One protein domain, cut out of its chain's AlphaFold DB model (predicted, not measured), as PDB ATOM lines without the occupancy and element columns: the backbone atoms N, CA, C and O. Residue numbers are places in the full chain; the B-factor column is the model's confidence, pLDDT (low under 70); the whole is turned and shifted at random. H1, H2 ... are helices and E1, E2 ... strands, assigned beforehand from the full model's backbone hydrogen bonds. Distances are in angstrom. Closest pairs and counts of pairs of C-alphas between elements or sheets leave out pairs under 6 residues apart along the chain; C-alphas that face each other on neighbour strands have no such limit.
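Overview. This is residues 7 to 50 of the 51 residues of an uncharacterized protein of Lactobacillus iners LactinV 01V1-a (UniProt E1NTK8). A ribbon of two antiparallel strands, E1 and E2, makes one end of a rod, and the stretch between them, residues 13 to 43, forms a wide loop with two short helices, H1 off one side and H2 toward the other end. The printed part has 44 residues, in the order E1, H1, H2, E2, of mixed class. It is only just loose, close to compact, with a radius of gyration of the C-alphas of 11.3 A, and spans 37 by 16 by 15 A.

Arrangement. E1, residues 7 to 12, and E2, residues 44 to 49, are antiparallel neighbours at 173 degrees. N 9 and O 46 are 2.8 A apart and N 44 and O 12 3.0 A, both within hydrogen-bond range. H1, residues 21 to 24, is apart from E2 and from H2, residues 30 to 36; H2 is apart from E1. In H2 every O i to N i+4 pair is within hydrogen-bond range; H1 is too short for such a pair.

Along the chain. E1 is 14.6 A long from C-alpha 7 at (67.126, 124.625, 103.585). H1 measures 5.1 A and H2 10.2 A. E2 is 17.0 A long, to C-alpha 49 at (67.498, 118.473, 103.214).

Size, cuts and confidence. The C-alphas farthest apart, of Arg 38 and Glu 50, are 37.7 A apart. The printed part has no cut and no long link. No printed residue is under 70 in pLDDT.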
ATOM      1  N   LEU A   7      66.376 123.388 103.726       89.38
ATOM      2  CA  LEU A   7      67.126 124.625 103.585       89.38
ATOM      3  C   LEU A   7      66.937 125.158 102.169       89.38
ATOM      4  O   LEU A   7      66.912 124.390 101.215       89.38
ATOM      5  N   PHE A   8      66.747 126.470 102.043       90.56
ATOM      6  CA  PHE A   8      66.610 127.125 100.744       90.56
ATOM      7  C   PHE A   8      67.983 127.575 100.258       90.56
ATOM      8  O   PHE A   8      68.595 128.450 100.866       90.56
ATOM      9  N   ASP A   9      68.427 127.000  99.147       88.94
ATOM     10  CA  ASP A   9      69.678 127.357  98.475       88.94
ATOM     11  C   ASP A   9      69.499 128.576  97.578       88.94
ATOM     12  O   ASP A   9      70.410 129.382  97.395       88.94
ATOM     13  N   PHE A  10      68.302 128.710  97.007       89.69
ATOM     14  CA  PHE A  10      67.970 129.786  96.092       89.69
ATOM     15  C   PHE A  10      66.475 130.072  96.103       89.69
ATOM     16  O   PHE A  10      65.654 129.156  96.147       89.69
ATOM     17  N   VAL A  11      66.130 131.353  96.011       89.00
ATOM     18  CA  VAL A  11      64.756 131.828  95.854       89.00
ATOM     19  C   VAL A  11      64.761 132.938  94.809       89.00
ATOM     20  O   VAL A  11      65.435 133.951  94.991       89.00
ATOM     21  N   SER A  12      63.988 132.765  93.738       88.69
ATOM     22  CA  SER A  12      63.720 133.804  92.747       88.69
ATOM     23  C   SER A  12      62.237 134.137  92.693       88.69
ATOM     24  O   SER A  12      61.385 133.249  92.622       88.69
ATOM     25  N   LEU A  13      61.948 135.439  92.710       87.31
ATOM     26  CA  LEU A  13      60.603 135.985  92.529       87.31
ATOM     27  C   LEU A  13      60.296 136.355  91.073       87.31
ATOM     28  O   LEU A  13      59.148 136.637  90.737       87.31
ATOM     29  N   ASP A  14      61.329 136.363  90.232       86.69
ATOM     30  CA  ASP A  14      61.233 136.557  88.793       86.69
ATOM     31  C   ASP A  14      62.412 135.841  88.126       86.69
ATOM     32  O   ASP A  14      63.522 136.369  88.012       86.69
ATOM     33  N   LEU A  15      62.197 134.573  87.774       82.75
ATOM     34  CA  LEU A  15      63.246 133.701  87.252       82.75
ATOM     35  C   LEU A  15      63.855 134.239  85.948       82.75
ATOM     36  O   LEU A  15      65.079 134.255  85.830       82.75
ATOM     37  N   HIS A  16      63.025 134.756  85.037       80.56
ATOM     38  CA  HIS A  16      63.446 135.272  83.728       80.56
ATOM     39  C   HIS A  16      64.228 136.590  83.811       80.56
ATOM     40  O   HIS A  16      64.984 136.917  82.900       80.56
ATOM     41  N   GLN A  17      64.076 137.352  84.900       79.75
ATOM     42  CA  GLN A  17      64.904 138.534  85.168       79.75
ATOM     43  C   GLN A  17      66.143 138.222  86.019       79.75
ATOM     44  O   GLN A  17      66.950 139.114  86.294       79.75
ATOM     45  N   SER A  18      66.326 136.968  86.441       74.44
ATOM     46  CA  SER A  18      67.480 136.579  87.246       74.44
ATOM     47  C   SER A  18      68.673 136.220  86.350       74.44
ATOM     48  O   SER A  18      68.625 135.276  85.572       74.44
ATOM     49  N   ASN A  19      69.805 136.910  86.517       74.00
ATOM     50  CA  ASN A  19      71.089 136.516  85.904       74.00
ATOM     51  C   ASN A  19      71.754 135.341  86.657       74.00
ATOM     52  O   ASN A  19      72.976 135.287  86.804       74.00
ATOM     53  N   SER A  20      70.950 134.425  87.200       79.44
ATOM     54  CA  SER A  20      71.424 133.312  88.021       79.44
ATOM     55  C   SER A  20      71.888 132.138  87.152       79.44
ATOM     56  O   SER A  20      71.387 131.922  86.050       79.44
ATOM     57  N   GLU A  21      72.833 131.341  87.654       81.75
ATOM     58  CA  GLU A  21      73.252 130.100  86.982       81.75
ATOM     59  C   GLU A  21      72.089 129.097  86.873       81.75
ATOM     60  O   GLU A  21      72.004 128.336  85.915       81.75
ATOM     61  N   ILE A  22      71.139 129.173  87.810       81.06
ATOM     62  CA  ILE A  22      69.897 128.396  87.807       81.06
ATOM     63  C   ILE A  22      69.032 128.746  86.596       81.06
ATOM     64  O   ILE A  22      68.526 127.841  85.944       81.06
ATOM     65  N   TYR A  23      68.913 130.030  86.241       82.56
ATOM     66  CA  TYR A  23      68.179 130.419  85.037       82.56
ATOM     67  C   TYR A  23      68.855 129.903  83.760       82.56
ATOM     68  O   TYR A  23      68.180 129.387  82.879       82.56
ATOM     69  N   LYS A  24      70.192 129.947  83.672       82.94
ATOM     70  CA  LYS A  24      70.916 129.425  82.495       82.94
ATOM     71  C   LYS A  24      70.748 127.920  82.292       82.94
ATOM     72  O   LYS A  24      70.828 127.447  81.163       82.94
ATOM     73  N   GLN A  25      70.580 127.175  83.382       84.38
ATOM     74  CA  GLN A  25      70.344 125.732  83.353       84.38
ATOM     75  C   GLN A  25      68.853 125.382  83.283       84.38
ATOM     76  O   GLN A  25      68.510 124.203  83.194       84.38
ATOM     77  N   ASN A  26      67.966 126.382  83.316       84.44
ATOM     78  CA  ASN A  26      66.537 126.163  83.210       84.44
ATOM     79  C   ASN A  26      66.189 125.668  81.802       84.44
ATOM     80  O   ASN A  26      66.523 126.306  80.804       84.44
ATOM     81  N   ILE A  27      65.497 124.534  81.722       84.12
ATOM     82  CA  ILE A  27      64.905 124.052  80.474       84.12
ATOM     83  C   ILE A  27      63.454 124.508  80.481       84.12
ATOM     84  O   ILE A  27      62.630 123.941  81.199       84.12
ATOM     85  N   GLU A  28      63.165 125.545  79.697       82.19
ATOM     86  CA  GLU A  28      61.840 126.157  79.667       82.19
ATOM     87  C   GLU A  28      60.780 125.163  79.185       82.19
ATOM     88  O   GLU A  28      60.906 124.507  78.144       82.19
ATOM     89  N   THR A  29      59.699 125.059  79.951       84.50
ATOM     90  CA  THR A  29      58.562 124.207  79.591       84.50
ATOM     91  C   THR A  29      57.658 124.889  78.557       84.50
ATOM     92  O   THR A  29      57.690 126.105  78.359       84.50
ATOM     93  N   GLU A  30      56.770 124.130  77.906       81.88
ATOM     94  CA  GLU A  30      55.748 124.707  77.011       81.88
ATOM     95  C   GLU A  30      54.803 125.686  77.730       81.88
ATOM     96  O   GLU A  30      54.217 126.572  77.104       81.88
ATOM     97  N   TYR A  31      54.621 125.511  79.044       82.06
ATOM     98  CA  TYR A  31      53.839 126.424  79.866       82.06
ATOM     99  C   TYR A  31      54.579 127.753  80.031       82.06
ATOM    100  O   TYR A  31      54.025 128.799  79.706       82.06
ATOM    101  N   GLU A  32      55.838 127.727  80.465       77.56
ATOM    102  CA  GLU A  32      56.621 128.952  80.666       77.56
ATOM    103  C   GLU A  32      56.682 129.801  79.399       77.56
ATOM    104  O   GLU A  32      56.364 130.983  79.475       77.56
ATOM    105  N   HIS A  33      56.907 129.199  78.228       77.50
ATOM    106  CA  HIS A  33      56.873 129.921  76.952       77.50
ATOM    107  C   HIS A  33      55.539 130.653  76.708       77.50
ATOM    108  O   HIS A  33      55.520 131.846  76.408       77.50
ATOM    109  N   LYS A  34      54.393 129.979  76.896       79.00
ATOM    110  CA  LYS A  34      53.060 130.576  76.659       79.00
ATOM    111  C   LYS A  34      52.721 131.710  77.628       79.00
ATOM    112  O   LYS A  34      51.899 132.572  77.304       79.00
ATOM    113  N   PHE A  35      53.275 131.675  78.838       71.75
ATOM    114  CA  PHE A  35      52.929 132.615  79.905       71.75
ATOM    115  C   PHE A  35      53.978 133.717  80.104       71.75
ATOM    116  O   PHE A  35      53.589 134.816  80.516       71.75
ATOM    117  N   ALA A  36      55.242 133.485  79.741       71.00
ATOM    118  CA  ALA A  36      56.302 134.492  79.712       71.00
ATOM    119  C   ALA A  36      55.998 135.591  78.683       71.00
ATOM    120  O   ALA A  36      56.100 136.772  79.006       71.00
ATOM    121  N   GLU A  37      55.479 135.228  77.501       70.81
ATOM    122  CA  GLU A  37      55.023 136.194  76.483       70.81
ATOM    123  C   GLU A  37      53.908 137.128  76.986       70.81
ATOM    124  O   GLU A  37      53.728 138.237  76.485       70.81
ATOM    125  N   ARG A  38      53.160 136.696  78.007       77.94
ATOM    126  CA  ARG A  38      52.072 137.464  78.627       77.94
ATOM    127  C   ARG A  38      52.529 138.277  79.844       77.94
ATOM    128  O   ARG A  38      51.687 138.860  80.523       77.94
ATOM    129  N   GLY A  39      53.832 138.307  80.130       74.69
ATOM    130  CA  GLY A  39      54.417 139.051  81.248       74.69
ATOM    131  C   GLY A  39      54.211 138.401  82.619       74.69
ATOM    132  O   GLY A  39      54.295 139.088  83.638       74.69
ATOM    133  N   ASN A  40      53.911 137.099  82.672       80.38
ATOM    134  CA  ASN A  40      53.749 136.409  83.950       80.38
ATOM    135  C   ASN A  40      55.112 136.073  84.560       80.38
ATOM    136  O   ASN A  40      55.999 135.546  83.891       80.38
ATOM    137  N   ARG A  41      55.251 136.358  85.857       85.25
ATOM    138  CA  ARG A  41      56.460 136.060  86.628       85.25
ATOM    139  C   ARG A  41      56.507 134.583  86.982       85.25
ATOM    140  O   ARG A  41      55.498 134.019  87.404       85.25
ATOM    141  N   ILE A  42      57.692 133.996  86.864       84.69
ATOM    142  CA  ILE A  42      57.953 132.627  87.301       84.69
ATOM    143  C   ILE A  42      58.722 132.663  88.614       84.69
ATOM    144  O   ILE A  42      59.768 133.305  88.722       84.69
ATOM    145  N   TYR A  43      58.181 131.958  89.603       89.19
ATOM    146  CA  TYR A  43      58.776 131.796  90.923       89.19
ATOM    147  C   TYR A  43      59.546 130.480  90.969       89.19
ATOM    148  O   TYR A  43      59.023 129.442  90.566       89.19
ATOM    149  N   CYS A  44      60.770 130.512  91.488       88.62
ATOM    150  CA  CYS A  44      61.640 129.342  91.570       88.62
ATOM    151  C   CYS A  44      62.269 129.252  92.961       88.62
ATOM    152  O   CYS A  44      62.744 130.257  93.491       88.62
ATOM    153  N   VAL A  45      62.282 128.055  93.547       91.50
ATOM    154  CA  VAL A  45      62.981 127.770  94.804       91.50
ATOM    155  C   VAL A  45      63.796 126.501  94.626       91.50
ATOM    156  O   VAL A  45      63.246 125.469  94.249       91.50
ATOM    157  N   HIS A  46      65.091 126.573  94.928       89.81
ATOM    158  CA  HIS A  46      65.923 125.385  95.103       89.81
ATOM    159  C   HIS A  46      66.108 125.155  96.596       89.81
ATOM    160  O   HIS A  46      66.424 126.085  97.344       89.81
ATOM    161  N   ALA A  47      65.867 123.922  97.019       92.06
ATOM    162  CA  ALA A  47      65.946 123.530  98.410       92.06
ATOM    163  C   ALA A  47      66.470 122.102  98.539       92.06
ATOM    164  O   ALA A  47      66.185 121.254  97.690       92.06
ATOM    165  N   HIS A  48      67.163 121.828  99.637       91.56
ATOM    166  CA  HIS A  48      67.633 120.493  99.987       91.56
ATOM    167  C   HIS A  48      67.370 120.188 101.465       91.56
ATOM    168  O   HIS A  48      67.111 121.080 102.274       91.56
ATOM    169  N   PHE A  49      67.430 118.908 101.821       91.81
ATOM    170  CA  PHE A  49      67.498 118.473 103.214       91.81
ATOM    171  C   PHE A  49      68.964 118.349 103.630       91.81
ATOM    172  O   PHE A  49      69.768 117.837 102.846       91.81
ATOM    173  N   GLU A  50      69.301 118.777 104.850       85.62
ATOM    174  CA  GLU A  50      70.599 118.428 105.438       85.62
ATOM    175  C   GLU A  50      70.744 116.900 105.477       85.62
ATOM    176  O   GLU A  50      69.782 116.181 105.763       85.62
TER     177      GLU A  50